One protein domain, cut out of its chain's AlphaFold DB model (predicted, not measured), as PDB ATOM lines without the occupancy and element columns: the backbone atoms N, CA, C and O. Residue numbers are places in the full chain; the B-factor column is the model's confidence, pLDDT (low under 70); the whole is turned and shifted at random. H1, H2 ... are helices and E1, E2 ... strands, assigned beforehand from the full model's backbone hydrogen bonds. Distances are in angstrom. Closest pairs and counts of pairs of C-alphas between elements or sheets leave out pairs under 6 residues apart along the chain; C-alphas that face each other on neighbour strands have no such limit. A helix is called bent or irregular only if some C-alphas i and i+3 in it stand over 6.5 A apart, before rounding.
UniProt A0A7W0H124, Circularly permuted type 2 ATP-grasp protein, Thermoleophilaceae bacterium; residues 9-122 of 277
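This is residues 9 to 122 of the 277 residues of the protein "Circularly permuted type 2 ATP-grasp protein" of Thermoleophilaceae bacterium (UniProt A0A7W0H124). A small parallel sheet, E1, E5 and E6, forms the core, with H1 and H2 packed on one face of it. Beside it a three-stranded antiparallel sheet, E2, E3 and E4, has H3 over one of its faces, and E4 runs on into E5, joining the two sheets at a sharp turn. The printed part has 114 residues with three named helices and six named strands, in the order H1 E1 H2 E2 E3 E4 E5 H3 E6; the sheets run E1 E5 E6 and E2 E3 E4. The class is mixed, helices and strands; the whole is compact, with a radius of gyration of the C-alphas of 13.6 A and spans of 42 by 30 by 29 A.

H1, residues 9 to 21, is on the sheet of E1, residues 27 to 31, E5, residues 79 to 83, and E6, residues 113 to 115, at a height of 11.4 A. H1 lies over E5 and is only just slantwise to the strands, at 31 degrees on the local plane. H2, residues 39 to 49, is on the same face, over E1 and along it at 3 degrees on the local plane, with height 9.5 A: two layers, helices on one face of a sheet. H1 touches H2 with residues 11 to 15 alone, about perpendicular at 77 degrees; their closest C-alphas are those of Glu 15 and Leu 49, 6.3 A. N 30 and O 81 are 2.9 A apart, and N 82 and O 115 are 2.8 A apart, within hydrogen-bond range. E2, residues 59 to 62, E3, residues 65 to 70, and E4, residues 73 to 77, form a meander, each strand the antiparallel neighbour of the one before; E2 and E3, and E3 and E4, are hairpins. N 60 and O 67, and N 68 and O 75, are 2.9 A apart. E4 runs on into E5 at 94 degrees. H3, residues 98 to 108, is on this sheet in two layers, over E2 and E3 at height 8.9 A. Ala 61 and Ala 102 have the closest C-alphas of E2 and H3, 6.1 A. E5, H3 and E6 form a strand-helix-strand unit, two parallel strands with a helix between, with a right-handed crossover. H2 has every O i to N i+4 pair within hydrogen-bond range, H1 8 of 9 and H3 5 of 7.

H1 begins with C-alpha 9 at (121.343, 132.416, 116.652) and is 19.1 A long. H2 spans 15.4 A, E3 15.7 A and H3 16.0 A. H3 is irregular: C-alphas 102 and 105 are 7.6 A apart. E6 ends with C-alpha 115 at (124.950, 118.923, 130.191).

The C-alphas farthest apart, of Gly 9 and His 93, are 42.8 A apart. The printed part has no cut. The link from E5 to H3, residues 84 to 97, is long. Mean pLDDT of the printed part is 94.2, and no printed residue is under 70.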
ATOM      1  N   GLY A   9     122.000 132.345 115.346       79.44
ATOM      2  CA  GLY A   9     121.343 132.416 116.652       79.44
ATOM      3  C   GLY A   9     121.338 131.099 117.442       79.44
ATOM      4  O   GLY A   9     121.110 131.134 118.650       79.44
ATOM      5  N   ALA A  10     121.594 129.949 116.807       87.94
ATOM      6  CA  ALA A  10     121.643 128.647 117.472       87.94
ATOM      7  C   ALA A  10     122.838 128.519 118.432       87.94
ATOM      8  O   ALA A  10     122.670 128.011 119.539       87.94
ATOM      9  N   PHE A  11     124.021 129.026 118.066       90.56
ATOM     10  CA  PHE A  11     125.168 129.030 118.983       90.56
ATOM     11  C   PHE A  11     124.926 129.965 120.167       90.56
ATOM     12  O   PHE A  11     125.179 129.575 121.301       90.56
ATOM     13  N   ALA A  12     124.317 131.132 119.934       90.25
ATOM     14  CA  ALA A  12     123.924 132.038 121.011       90.25
ATOM     15  C   ALA A  12     122.858 131.424 121.942       90.25
ATOM     16  O   ALA A  12     122.838 131.697 123.140       90.25
ATOM     17  N   LEU A  13     121.945 130.602 121.411       93.50
ATOM     18  CA  LEU A  13     120.984 129.836 122.212       93.50
ATOM     19  C   LEU A  13     121.687 128.782 123.080       93.50
ATOM     20  O   LEU A  13     121.371 128.663 124.266       93.50
ATOM     21  N   LEU A  14     122.655 128.056 122.513       93.88
ATOM     22  CA  LEU A  14     123.458 127.078 123.246       93.88
ATOM     23  C   LEU A  14     124.300 127.740 124.340       93.88
ATOM     24  O   LEU A  14     124.298 127.270 125.471       93.88
ATOM     25  N   GLU A  15     124.972 128.847 124.025       92.31
ATOM     26  CA  GLU A  15     125.763 129.627 124.979       92.31
ATOM     27  C   GLU A  15     124.903 130.071 126.168       92.31
ATOM     28  O   GLU A  15     125.246 129.783 127.312       92.31
ATOM     29  N   ARG A  16     123.730 130.671 125.910       92.31
ATOM     30  CA  ARG A  16     122.790 131.052 126.977       92.31
ATOM     31  C   ARG A  16     122.334 129.862 127.814       92.31
ATOM     32  O   ARG A  16     122.195 129.995 129.023       92.31
ATOM     33  N   THR A  17     122.113 128.712 127.184       94.31
ATOM     34  CA  THR A  17     121.705 127.479 127.873       94.31
ATOM     35  C   THR A  17     122.782 126.992 128.832       94.31
ATOM     36  O   THR A  17     122.502 126.715 129.995       94.31
ATOM     37  N   LEU A  18     124.028 126.924 128.362       93.62
ATOM     38  CA  LEU A  18     125.153 126.461 129.169       93.62
ATOM     39  C   LEU A  18     125.531 127.475 130.259       93.62
ATOM     40  O   LEU A  18     125.868 127.076 131.368       93.62
ATOM     41  N   ALA A  19     125.415 128.775 129.985       90.88
ATOM     42  CA  ALA A  19     125.618 129.813 130.992       90.88
ATOM     43  C   ALA A  19     124.514 129.803 132.064       90.88
ATOM     44  O   ALA A  19     124.791 130.065 133.230       90.88
ATOM     45  N   ALA A  20     123.268 129.455 131.718       91.62
ATOM     46  CA  ALA A  20     122.161 129.441 132.675       91.62
ATOM     47  C   ALA A  20     122.328 128.399 133.796       91.62
ATOM     48  O   ALA A  20     121.782 128.590 134.880       91.62
ATOM     49  N   VAL A  21     123.084 127.318 133.563       87.50
ATOM     50  CA  VAL A  21     123.338 126.301 134.597       87.50
ATOM     51  C   VAL A  21     124.489 126.666 135.540       87.50
ATOM     52  O   VAL A  21     124.533 126.158 136.658       87.50
ATOM     53  N   ALA A  22     125.399 127.558 135.127       82.12
ATOM     54  CA  ALA A  22     126.418 128.153 135.995       82.12
ATOM     55  C   ALA A  22     126.953 129.474 135.390       82.12
ATOM     56  O   ALA A  22     127.950 129.447 134.665       82.12
ATOM     57  N   PRO A  23     126.339 130.636 135.694       76.38
ATOM     58  CA  PRO A  23     126.637 131.910 135.019       76.38
ATOM     59  C   PRO A  23     128.092 132.387 135.111       76.38
ATOM     60  O   PRO A  23     128.573 133.073 134.214       76.38
ATOM     61  N   GLU A  24     128.795 132.011 136.178       80.88
ATOM     62  CA  GLU A  24     130.216 132.323 136.402       80.88
ATOM     63  C   GLU A  24     131.094 131.057 136.441       80.88
ATOM     64  O   GLU A  24     132.263 131.108 136.822       80.88
ATOM     65  N   GLY A  25     130.522 129.902 136.088       83.75
ATOM     66  CA  GLY A  25     131.194 128.612 136.165       83.75
ATOM     67  C   GLY A  25     132.171 128.390 135.014       83.75
ATOM     68  O   GLY A  25     131.907 128.741 133.865       83.75
ATOM     69  N   ALA A  26     133.296 127.742 135.305       93.81
ATOM     70  CA  ALA A  26     134.226 127.294 134.281       93.81
ATOM     71  C   ALA A  26     133.604 126.147 133.462       93.81
ATOM     72  O   ALA A  26     133.414 125.036 133.967       93.81
ATOM     73  N   LEU A  27     133.300 126.426 132.195       96.31
ATOM     74  CA  LEU A  27     132.671 125.510 131.244       96.31
ATOM     75  C   LEU A  27     133.709 124.887 130.304       96.31
ATOM     76  O   LEU A  27     134.552 125.591 129.752       96.31
ATOM     77  N   VAL A  28     133.610 123.578 130.069       97.75
ATOM     78  CA  VAL A  28     134.390 122.862 129.045       97.75
ATOM     79  C   VAL A  28     133.489 121.969 128.192       97.75
ATOM     80  O   VAL A  28     132.455 121.492 128.662       97.75
ATOM     81  N   LEU A  29     133.895 121.701 126.950       98.19
ATOM     82  CA  LEU A  29     133.295 120.663 126.109       98.19
ATOM     83  C   LEU A  29     134.126 119.383 126.227       98.19
ATOM     84  O   LEU A  29     135.296 119.378 125.850       98.19
ATOM     85  N   LEU A  30     133.526 118.299 126.721       98.06
ATOM     86  CA  LEU A  30     134.170 116.986 126.816       98.06
ATOM     87  C   LEU A  30     133.850 116.140 125.580       98.06
ATOM     88  O   LEU A  30     132.680 115.937 125.268       98.06
ATOM     89  N   SER A  31     134.875 115.610 124.914       97.75
ATOM     90  CA  SER A  31     134.765 114.785 123.704       97.75
ATOM     91  C   SER A  31     135.626 113.520 123.805       97.75
ATOM     92  O   SER A  31     136.661 113.533 124.473       97.75
ATOM     93  N   ASP A  32     135.272 112.458 123.073       95.56
ATOM     94  CA  ASP A  32     136.127 111.258 122.937       95.56
ATOM     95  C   ASP A  32     137.377 111.505 122.070       95.56
ATOM     96  O   ASP A  32     138.263 110.658 121.962       95.56
ATOM     97  N   GLY A  33     137.465 112.681 121.441       95.62
ATOM     98  CA  GLY A  33     138.617 113.107 120.655       95.62
ATOM     99  C   GLY A  33     138.480 112.849 119.147       95.62
ATOM    100  O   GLY A  33     137.376 112.632 118.643       95.62
ATOM    101  N   PRO A  34     139.598 112.892 118.394       96.00
ATOM    102  CA  PRO A  34     139.593 112.878 116.927       96.00
ATOM    103  C   PRO A  34     139.015 111.628 116.256       96.00
ATOM    104  O   PRO A  34     138.692 111.684 115.073       96.00
ATOM    105  N   ALA A  35     138.917 110.511 116.980       93.69
ATOM    106  CA  ALA A  35     138.340 109.274 116.462       93.69
ATOM    107  C   ALA A  35     136.799 109.293 116.437       93.69
ATOM    108  O   ALA A  35     136.200 108.478 115.737       93.69
ATOM    109  N   ASN A  36     136.155 110.213 117.168       94.06
ATOM    110  CA  ASN A  36     134.700 110.338 117.176       94.06
ATOM    111  C   ASN A  36     134.203 110.893 115.829       94.06
ATOM    112  O   ASN A  36     134.720 111.885 115.311       94.06
ATOM    113  N   THR A  37     133.157 110.282 115.270       92.38
ATOM    114  CA  THR A  37     132.581 110.683 113.972       92.38
ATOM    115  C   THR A  37     132.042 112.120 113.952       92.38
ATOM    116  O   THR A  37     132.049 112.762 112.903       92.38
ATOM    117  N   ALA A  38     131.642 112.656 115.107       94.00
ATOM    118  CA  ALA A  38     131.166 114.024 115.290       94.00
ATOM    119  C   ALA A  38     132.270 115.007 115.740       94.00
ATOM    120  O   ALA A  38     131.977 116.160 116.060       94.00
ATOM    121  N   TRP A  39     133.554 114.615 115.718       95.75
ATOM    122  CA  TRP A  39     134.672 115.451 116.185       95.75
ATOM    123  C   TRP A  39     134.728 116.847 115.546       95.75
ATOM    124  O   TRP A  39     135.017 117.836 116.224       95.75
ATOM    125  N   TYR A  40     134.428 116.947 114.246       95.88
ATOM    126  CA  TYR A  40     134.350 118.238 113.558       95.88
ATOM    127  C   TYR A  40     133.312 119.163 114.210       95.88
ATOM    128  O   TYR A  40     133.604 120.333 114.459       95.88
ATOM    129  N   GLU A  41     132.128 118.633 114.531       95.00
ATOM    130  CA  GLU A  41     131.068 119.386 115.201       95.00
ATOM    131  C   GLU A  41     131.514 119.816 116.603       95.00
ATOM    132  O   GLU A  41     131.361 120.982 116.959       95.00
ATOM    133  N   HIS A  42     132.151 118.921 117.363       97.56
ATOM    134  CA  HIS A  42     132.644 119.222 118.713       97.56
ATOM    135  C   HIS A  42     133.654 120.384 118.686       97.56
ATOM    136  O   HIS A  42     133.535 121.336 119.458       97.56
ATOM    137  N   ARG A  43     134.604 120.366 117.737       97.62
ATOM    138  CA  ARG A  43     135.560 121.467 117.516       97.62
ATOM    139  C   ARG A  43     134.893 122.762 117.083       97.62
ATOM    140  O   ARG A  43     135.330 123.835 117.503       97.62
ATOM    141  N   ARG A  44     133.876 122.672 116.224       95.62
ATOM    142  CA  ARG A  44     133.161 123.846 115.724       95.62
ATOM    143  C   ARG A  44     132.397 124.524 116.852       95.62
ATOM    144  O   ARG A  44     132.582 125.717 117.040       95.62
ATOM    145  N   ILE A  45     131.640 123.757 117.634       95.56
ATOM    146  CA  ILE A  45     130.933 124.243 118.823       95.56
ATOM    147  C   ILE A  45     131.921 124.898 119.791       95.56
ATOM    148  O   ILE A  45     131.729 126.051 120.150       95.56
ATOM    149  N   ALA A  46     132.998 124.206 120.179       96.19
ATOM    150  CA  ALA A  46     133.961 124.751 121.137       96.19
ATOM    151  C   ALA A  46     134.570 126.086 120.668       96.19
ATOM    152  O   ALA A  46     134.658 127.031 121.445       96.19
ATOM    153  N   THR A  47     134.920 126.180 119.379       95.69
ATOM    154  CA  THR A  47     135.425 127.420 118.767       95.69
ATOM    155  C   THR A  47     134.390 128.543 118.804       95.69
ATOM    156  O   THR A  47     134.724 129.652 119.204       95.69
ATOM    157  N   GLU A  48     133.151 128.269 118.390       93.88
ATOM    158  CA  GLU A  48     132.089 129.284 118.310       93.88
ATOM    159  C   GLU A  48     131.646 129.778 119.689       93.88
ATOM    160  O   GLU A  48     131.329 130.951 119.846       93.88
ATOM    161  N   LEU A  49     131.670 128.904 120.696       93.19
ATOM    162  CA  LEU A  49     131.353 129.255 122.080       93.19
ATOM    163  C   LEU A  49     132.557 129.832 122.841       93.19
ATOM    164  O   LEU A  49     132.405 130.278 123.972       93.19
ATOM    165  N   GLY A  50     133.764 129.776 122.267       94.38
ATOM    166  CA  GLY A  50     134.989 130.202 122.943       94.38
ATOM    167  C   GLY A  50     135.329 129.383 124.195       94.38
ATOM    168  O   GLY A  50     135.969 129.909 125.106       94.38
ATOM    169  N   ILE A  51     134.913 128.112 124.258       95.62
ATOM    170  CA  ILE A  51     135.139 127.231 125.414       95.62
ATOM    171  C   ILE A  51     136.231 126.186 125.142       95.62
ATOM    172  O   ILE A  51     136.376 125.722 124.008       95.62
ATOM    173  N   PRO A  52     136.987 125.756 126.168       97.44
ATOM    174  CA  PRO A  52     137.978 124.696 126.024       97.44
ATOM    175  C   PRO A  52     137.354 123.367 125.580       97.44
ATOM    176  O   PRO A  52     136.376 122.898 126.164       97.44
ATOM    177  N   LEU A  53     137.962 122.741 124.570       98.12
ATOM    178  CA  LEU A  53     137.667 121.375 124.139       98.12
ATOM    179  C   LEU A  53     138.655 120.418 124.800       98.12
ATOM    180  O   LEU A  53     139.855 120.514 124.549       98.12
ATOM    181  N   VAL A  54     138.150 119.498 125.613       98.19
ATOM    182  CA  VAL A  54     138.956 118.569 126.411       98.19
ATOM    183  C   VAL A  54     138.556 117.121 126.144       98.19
ATOM    184  O   VAL A  54     137.436 116.825 125.720       98.19
ATOM    185  N   THR A  55     139.481 116.207 126.398       97.62
ATOM    186  CA  THR A  55     139.257 114.759 126.411       97.62
ATOM    187  C   THR A  55     139.304 114.226 127.839       97.62
ATOM    188  O   THR A  55     139.725 114.927 128.759       97.62
ATOM    189  N   LEU A  56     138.909 112.966 128.052       96.19
ATOM    190  CA  LEU A  56     138.995 112.339 129.380       96.19
ATOM    191  C   LEU A  56     140.416 112.360 129.962       96.19
ATOM    192  O   LEU A  56     140.565 112.472 131.173       96.19
ATOM    193  N   GLY A  57     141.451 112.282 129.118       95.69
ATOM    194  CA  GLY A  57     142.848 112.323 129.561       95.69
ATOM    195  C   GLY A  57     143.297 113.687 130.089       95.69
ATOM    196  O   GLY A  57     144.288 113.762 130.811       95.69
ATOM    197  N   ASP A  58     142.560 114.751 129.767       97.25
ATOM    198  CA  ASP A  58     142.830 116.101 130.258       97.25
ATOM    199  C   ASP A  58     142.161 116.361 131.615       97.25
ATOM    200  O   ASP A  58     142.437 117.385 132.244       97.25
ATOM    201  N   LEU A  59     141.269 115.467 132.058       97.44
ATOM    202  CA  LEU A  59     140.477 115.624 133.270       97.44
ATOM    203  C   LEU A  59     141.141 114.978 134.488       97.44
ATOM    204  O   LEU A  59     141.673 113.873 134.434       97.44
ATOM    205  N   ASP A  60     141.032 115.661 135.623       95.56
ATOM    206  CA  ASP A  60     141.490 115.185 136.924       95.56
ATOM    207  C   ASP A  60     140.455 115.535 138.001       95.56
ATOM    208  O   ASP A  60     140.170 116.708 138.273       95.56
ATOM    209  N   ALA A  61     139.881 114.507 138.626       94.25
ATOM    210  CA  ALA A  61     138.936 114.655 139.722       94.25
ATOM    211  C   ALA A  61     139.663 114.492 141.061       94.25
ATOM    212  O   ALA A  61     140.166 113.423 141.400       94.25
ATOM    213  N   SER A  62     139.677 115.552 141.870       90.94
ATOM    214  CA  SER A  62     140.348 115.547 143.171       90.94
ATOM    215  C   SER A  62     139.458 116.178 144.233       90.94
ATOM    216  O   SER A  62     138.977 117.295 144.032       90.94
ATOM    217  N   ARG A  63     139.286 115.511 145.383       89.31
ATOM    218  CA  ARG A  63     138.498 116.021 146.528       89.31
ATOM    219  C   ARG A  63     137.090 116.488 146.122       89.31
ATOM    220  O   ARG A  63     136.640 117.545 146.550       89.31
ATOM    221  N   GLY A  64     136.439 115.719 145.251       92.56
ATOM    222  CA  GLY A  64     135.094 116.018 144.773       92.56
ATOM    223  C   GLY A  64     134.992 117.227 143.846       92.56
ATOM    224  O   GLY A  64     133.880 117.661 143.631       92.56
ATOM    225  N   ARG A  65     136.094 117.773 143.301       96.25
ATOM    226  CA  ARG A  65     136.075 118.823 142.264       96.25
ATOM    227  C   ARG A  65     136.760 118.359 140.988       96.25
ATOM    228  O   ARG A  65     137.848 117.776 141.051       96.25
ATOM    229  N   LEU A  66     136.160 118.679 139.845       98.00
ATOM    230  CA  LEU A  66     136.747 118.421 138.536       98.00
ATOM    231  C   LEU A  66     137.726 119.533 138.157       98.00
ATOM    232  O   LEU A  66     137.478 120.718 138.393       98.00
ATOM    233  N   HIS A  67     138.847 119.142 137.567       97.88
ATOM    234  CA  HIS A  67     139.796 120.043 136.941       97.88
ATOM    235  C   HIS A  67     140.138 119.538 135.545       97.88
ATOM    236  O   HIS A  67     140.048 118.342 135.280       97.88
ATOM    237  N   ALA A  68     140.567 120.448 134.679       97.75
ATOM    238  CA  ALA A  68     141.089 120.131 133.360       97.75
ATOM    239  C   ALA A  68     142.480 120.742 133.165       97.75
ATOM    240  O   ALA A  68     142.781 121.821 133.691       97.75
ATOM    241  N   LEU A  69     143.331 120.060 132.403       97.12
ATOM    242  CA  LEU A  69     144.591 120.599 131.911       97.12
ATOM    243  C   LEU A  69     144.323 121.420 130.645       97.12
ATOM    244  O   LEU A  69     144.063 120.874 129.580       97.12
ATOM    245  N   ILE A  70     144.390 122.744 130.763       95.44
ATOM    246  CA  ILE A  70     144.092 123.685 129.677       95.44
ATOM    247  C   ILE A  70     145.320 124.566 129.486       95.44
ATOM    248  O   ILE A  70     145.772 125.213 130.435       95.44
ATOM    249  N   ASP A  71     145.909 124.536 128.291       93.19
ATOM    250  CA  ASP A  71     147.162 125.237 127.967       93.19
ATOM    251  C   ASP A  71     148.287 124.958 128.982       93.19
ATOM    252  O   ASP A  71     148.995 125.854 129.451       93.19
ATOM    253  N   GLY A  72     148.410 123.690 129.396       92.38
ATOM    254  CA  GLY A  72     149.408 123.237 130.369       92.38
ATOM    255  C   GLY A  72     149.144 123.683 131.811       92.38
ATOM    256  O   GLY A  72     149.993 123.488 132.682       92.38
ATOM    257  N   ARG A  73     147.983 124.281 132.097       95.56
ATOM    258  CA  ARG A  73     147.606 124.731 133.437       95.56
ATOM    259  C   ARG A  73     146.370 123.994 133.919       95.56
ATOM    260  O   ARG A  73     145.365 123.909 133.224       95.56
ATOM    261  N   ARG A  74     146.425 123.516 135.159       96.12
ATOM    262  CA  ARG A  74     145.268 122.925 135.833       96.12
ATOM    263  C   ARG A  74     144.251 124.020 136.155       96.12
ATOM    264  O   ARG A  74     144.596 125.011 136.810       96.12
ATOM    265  N   ARG A  75     143.016 123.858 135.686       96.06
ATOM    266  CA  ARG A  75     141.900 124.796 135.875       96.06
ATOM    267  C   ARG A  75     140.701 124.072 136.481       96.06
ATOM    268  O   ARG A  75     140.465 122.935 136.084       96.06
ATOM    269  N   PRO A  76     139.981 124.670 137.447       95.88
ATOM    270  CA  PRO A  76     138.727 124.096 137.923       95.88
ATOM    271  C   PRO A  76     137.695 124.065 136.790       95.88
ATOM    272  O   PRO A  76     137.753 124.899 135.887       95.88
ATOM    273  N   VAL A  77     136.783 123.099 136.848       97.38
ATOM    274  CA  VAL A  77     135.658 122.946 135.920       97.38
ATOM    275  C   VAL A  77     134.381 122.806 136.740       97.38
ATOM    276  O   VAL A  77     134.298 121.929 137.600       97.38
ATOM    277  N   ASP A  78     133.401 123.658 136.457       96.81
ATOM    278  CA  ASP A  78     132.101 123.683 137.133       96.81
ATOM    279  C   ASP A  78     130.984 123.147 136.220       96.81
ATOM    280  O   ASP A  78     129.989 122.609 136.711       96.81
ATOM    281  N   VAL A  79     131.162 123.218 134.891       97.56
ATOM    282  CA  VAL A  79     130.222 122.667 133.901       97.56
ATOM    283  C   VAL A  79     130.953 121.889 132.812       97.56
ATOM    284  O   VAL A  79     131.925 122.362 132.224       97.56
ATOM    285  N   VAL A  80     130.442 120.703 132.494       97.50
ATOM    286  CA  VAL A  80     130.861 119.915 131.330       97.50
ATOM    287  C   VAL A  80     129.700 119.831 130.348       97.50
ATOM    288  O   VAL A  80     128.674 119.225 130.655       97.50
ATOM    289  N   TYR A  81     129.879 120.383 129.145       97.44
ATOM    290  CA  TYR A  81     129.055 120.021 127.996       97.44
ATOM    291  C   TYR A  81     129.597 118.713 127.404       97.44
ATOM    292  O   TYR A  81     130.628 118.689 126.728       97.44
ATOM    293  N   ARG A  82     128.943 117.599 127.734       96.00
ATOM    294  CA  ARG A  82     129.385 116.240 127.421       96.00
ATOM    295  C   ARG A  82     128.954 115.833 126.016       96.00
ATOM    296  O   ARG A  82     127.768 115.807 125.698       96.00
ATOM    297  N   ARG A  83     129.932 115.448 125.198       96.25
ATOM    298  CA  ARG A  83     129.786 114.959 123.823       96.25
ATOM    299  C   ARG A  83     130.602 113.676 123.629       96.25
ATOM    300  O   ARG A  83     131.479 113.607 122.771       96.25
ATOM    301  N   THR A  84     130.322 112.697 124.486       94.50
ATOM    302  CA  THR A  84     130.943 111.365 124.493       94.50
ATOM    303  C   THR A  84     129.960 110.312 123.990       94.50
ATOM    304  O   THR A  84     128.763 110.432 124.262       94.50
ATOM    305  N   ASP A  85     130.458 109.274 123.320       91.25
ATOM    306  CA  ASP A  85     129.658 108.123 122.881       91.25
ATOM    307  C   ASP A  85     129.158 107.292 124.078       91.25
ATOM    308  O   ASP A  85     128.032 106.804 124.070       91.25
ATOM    309  N   GLU A  86     129.971 107.170 125.134       91.31
ATOM    310  CA  GLU A  86     129.555 106.566 126.406       91.31
ATOM    311  C   GLU A  86     128.564 107.487 127.127       91.31
ATOM    312  O   GLU A  86     128.900 108.628 127.466       91.31
ATOM    313  N   ASP A  87     127.353 106.988 127.382       88.44
ATOM    314  CA  ASP A  87     126.241 107.707 128.005       88.44
ATOM    315  C   ASP A  87     125.862 107.184 129.400       88.44
ATOM    316  O   ASP A  87     125.008 107.780 130.069       88.44
ATOM    317  N   ARG A  88     126.540 106.137 129.890       91.38
ATOM    318  CA  ARG A  88     126.297 105.526 131.200       91.38
ATOM    319  C   ARG A  88     127.383 105.890 132.208       91.38
ATOM    320  O   ARG A  88     128.573 105.974 131.907       91.38
ATOM    321  N   MET A  89     126.962 106.026 133.467       94.88
ATOM    322  CA  MET A  89     127.884 106.129 134.604       94.88
ATOM    323  C   MET A  89     128.589 104.808 134.898       94.88
ATOM    324  O   MET A  89     129.762 104.798 135.263       94.88
ATOM    325  N   THR A  90     127.865 103.698 134.757       95.50
ATOM    326  CA  THR A  90     128.354 102.358 135.068       95.50
ATOM    327  C   THR A  90     128.102 101.388 133.923       95.50
ATOM    328  O   THR A  90     127.084 101.476 133.227       95.50
ATOM    329  N   ASP A  91     129.011 100.427 133.787       94.31
ATOM    330  CA  ASP A  91     128.829  99.254 132.942       94.31
ATOM    331  C   ASP A  91     127.701  98.347 133.474       94.31
ATOM    332  O   ASP A  91     127.075  98.605 134.508       94.31
ATOM    333  N   GLU A  92     127.423  97.269 132.747       91.44
ATOM    334  CA  GLU A  92     126.405  96.272 133.102       91.44
ATOM    335  C   GLU A  92     126.681  95.533 134.426       91.44
ATOM    336  O   GLU A  92     125.766  94.969 135.019       91.44
ATOM    337  N   HIS A  93     127.919  95.585 134.928       95.25
ATOM    338  CA  HIS A  93     128.338  94.986 136.197       95.25
ATOM    339  C   HIS A  93     128.344  96.007 137.349       95.25
ATOM    340  O   HIS A  93     128.797  95.690 138.451       95.25
ATOM    341  N   GLY A  94     127.875  97.237 137.109       94.50
ATOM    342  CA  GLY A  94     127.826  98.307 138.106       94.50
ATOM    343  C   GLY A  94     129.174  98.980 138.380       94.50
ATOM    344  O   GLY A  94     129.291  99.744 139.338       94.50
ATOM    345  N   ARG A  95     130.204  98.727 137.563       97.06
ATOM    346  CA  ARG A  95     131.506  99.397 137.691       97.06
ATOM    347  C   ARG A  95     131.488 100.699 136.910       97.06
ATOM    348  O   ARG A  95     130.899 100.758 135.836       97.06
ATOM    349  N   LEU A  96     132.154 101.730 137.423       96.94
ATOM    350  CA  LEU A  96     132.248 103.008 136.718       96.94
ATOM    351  C   LEU A  96     132.902 102.826 135.341       96.94
ATOM    352  O   LEU A  96     133.950 102.189 135.224       96.94
ATOM    353  N   THR A  97     132.287 103.414 134.316       96.88
ATOM    354  CA  THR A  97     132.887 103.550 132.980       96.88
ATOM    355  C   THR A  97     134.046 104.551 133.039       96.88
ATOM    356  O   THR A  97     134.236 105.222 134.052       96.88
ATOM    357  N   SER A  98     134.825 104.718 131.968       95.12
ATOM    358  CA  SER A  98     135.882 105.748 131.942       95.12
ATOM    359  C   SER A  98     135.319 107.161 132.145       95.12
ATOM    360  O   SER A  98     135.909 107.971 132.859       95.12
ATOM    361  N   VAL A  99     134.146 107.443 131.567       96.00
ATOM    362  CA  VAL A  99     133.417 108.701 131.786       96.00
ATOM    363  C   VAL A  99     132.898 108.769 133.224       96.00
ATOM    364  O   VAL A  99     133.072 109.787 133.894       96.00
ATOM    365  N   GLY A 100     132.312 107.679 133.728       96.06
ATOM    366  CA  GLY A 100     131.850 107.583 135.110       96.06
ATOM    367  C   GLY A 100     132.967 107.831 136.123       96.06
ATOM    368  O   GLY A 100     132.796 108.623 137.041       96.06
ATOM    369  N   ALA A 101     134.143 107.240 135.928       95.56
ATOM    370  CA  ALA A 101     135.298 107.414 136.804       95.56
ATOM    371  C   ALA A 101     135.767 108.877 136.873       95.56
ATOM    372  O   ALA A 101     136.148 109.344 137.944       95.56
ATOM    373  N   ALA A 102     135.697 109.611 135.758       95.94
ATOM    374  CA  ALA A 102     136.076 111.020 135.709       95.94
ATOM    375  C   ALA A 102     135.034 111.947 136.361       95.94
ATOM    376  O   ALA A 102     135.399 112.938 136.996       95.94
ATOM    377  N   LEU A 103     133.739 111.656 136.195       97.19
ATOM    378  CA  LEU A 103     132.669 112.611 136.514       97.19
ATOM    379  C   LEU A 103     131.858 112.265 137.771       97.19
ATOM    380  O   LEU A 103     131.252 113.163 138.354       97.19
ATOM    381  N   TYR A 104     131.846 111.004 138.213       96.00
ATOM    382  CA  TYR A 104     130.960 110.528 139.282       96.00
ATOM    383  C   TYR A 104     131.168 111.264 140.606       96.00
ATOM    384  O   TYR A 104     130.213 111.798 141.161       96.00
ATOM    385  N   GLU A 105     132.404 111.334 141.110       96.31
ATOM    386  CA  GLU A 105     132.674 111.968 142.406       96.31
ATOM    387  C   GLU A 105     132.357 113.477 142.417       96.31
ATOM    388  O   GLU A 105     131.671 113.913 143.342       96.31
ATOM    389  N   PRO A 106     132.760 114.286 141.412       97.44
ATOM    390  CA  PRO A 106     132.350 115.690 141.330       97.44
ATOM    391  C   PRO A 106     130.836 115.911 141.236       97.44
ATOM    392  O   PRO A 106     130.307 116.822 141.874       97.44
ATOM    393  N   LEU A 107     130.127 115.063 140.480       96.56
ATOM    394  CA  LEU A 107     128.665 115.124 140.387       96.56
ATOM    395  C   LEU A 107     128.011 114.765 141.722       96.56
ATOM    396  O   LEU A 107     127.136 115.485 142.195       96.56
ATOM    397  N   ARG A 108     128.480 113.697 142.375       95.69
ATOM    398  CA  ARG A 108     128.004 113.264 143.696       95.69
ATOM    399  C   ARG A 108     128.245 114.322 144.775       95.69
ATOM    400  O   ARG A 108     127.437 114.457 145.686       95.69
ATOM    401  N   ALA A 109     129.348 115.063 144.676       96.81
ATOM    402  CA  ALA A 109     129.679 116.165 145.575       96.81
ATOM    403  C   ALA A 109     128.917 117.470 145.260       96.81
ATOM    404  O   ALA A 109     129.023 118.425 146.026       96.81
ATOM    405  N   GLY A 110     128.173 117.528 144.148       95.38
ATOM    406  CA  GLY A 110     127.420 118.711 143.731       95.38
ATOM    407  C   GLY A 110     128.293 119.879 143.266       95.38
ATOM    408  O   GLY A 110     127.823 121.011 143.237       95.38
ATOM    409  N   THR A 111     129.563 119.641 142.920       95.81
ATOM    410  CA  THR A 111     130.473 120.705 142.456       95.81
ATOM    411  C   THR A 111     130.603 120.763 140.937       95.81
ATOM    412  O   THR A 111     131.442 121.504 140.431       95.81
ATOM    413  N   LEU A 112     129.889 119.901 140.216       96.88
ATOM    414  CA  LEU A 112     129.938 119.800 138.766       96.88
ATOM    415  C   LEU A 112     128.515 119.686 138.232       96.88
ATOM    416  O   LEU A 112     127.722 118.910 138.759       96.88
ATOM    417  N   THR A 113     128.230 120.392 137.144       95.94
ATOM    418  CA  THR A 113     127.035 120.175 136.323       95.94
ATOM    419  C   THR A 113     127.429 119.513 135.006       95.94
ATOM    420  O   THR A 113     128.375 119.936 134.344       95.94
ATOM    421  N   CYS A 114     126.705 118.469 134.605       95.62
ATOM    422  CA  CYS A 114     126.886 117.803 133.316       95.62
ATOM    423  C   CYS A 114     125.692 118.118 132.411       95.62
ATOM    424  O   CYS A 114     124.547 117.894 132.806       95.62
ATOM    425  N   VAL A 115     125.960 118.617 131.207       95.12
ATOM    426  CA  VAL A 115     124.950 118.923 130.191       95.12
ATOM    427  C   VAL A 115     125.199 118.033 128.969       95.12
ATOM    428  O   VAL A 115     126.295 118.043 128.429       95.12
ATOM    429  N   ASN A 116     124.254 117.236 128.479       93.00
ATOM    430  CA  ASN A 116     123.024 116.841 129.163       93.00
ATOM    431  C   ASN A 116     123.337 115.930 130.360       93.00
ATOM    432  O   ASN A 116     124.330 115.195 130.362       93.00
ATOM    433  N   GLY A 117     122.455 115.953 131.359       92.56
ATOM    434  CA  GLY A 117     122.575 115.102 132.537       92.56
ATOM    435  C   GLY A 117     122.525 113.607 132.199       92.56
ATOM    436  O   GLY A 117     121.947 113.185 131.191       92.56
ATOM    437  N   PHE A 118     123.124 112.794 133.068       93.25
ATOM    438  CA  PHE A 118     123.003 111.337 132.996       93.25
ATOM    439  C   PHE A 118     121.565 110.894 133.293       93.25
ATOM    440  O   PHE A 118     120.863 111.533 134.072       93.25
ATOM    441  N   GLY A 119     121.129 109.798 132.667       89.69
ATOM    442  CA  GLY A 119     119.776 109.249 132.838       89.69
ATOM    443  C   GLY A 119     118.709 109.864 131.925       89.69
ATOM    444  O   GLY A 119     117.598 109.345 131.862       89.69
ATOM    445  N   THR A 120     119.046 110.900 131.150       91.44
ATOM    446  CA  THR A 120     118.133 111.510 130.165       91.44
ATOM    447  C   THR A 120     117.641 110.525 129.100       91.44
ATOM    448  O   THR A 120     116.535 110.690 128.600       91.44
ATOM    449  N   GLY A 121     118.395 109.456 128.822       88.94
ATOM    450  CA  GLY A 121     117.986 108.392 127.900       88.94
ATOM    451  C   GLY A 121     116.703 107.653 128.300       88.94
ATOM    452  O   GLY A 121     116.043 107.106 127.429       88.94
ATOM    453  N   VAL A 122     116.297 107.683 129.578       90.12
ATOM    454  CA  VAL A 122     114.992 107.135 129.994       90.12
ATOM    455  C   VAL A 122     113.846 107.917 129.348       90.12
ATOM    456  O   VAL A 122     112.866 107.317 128.931       90.12
TER     457      VAL A 122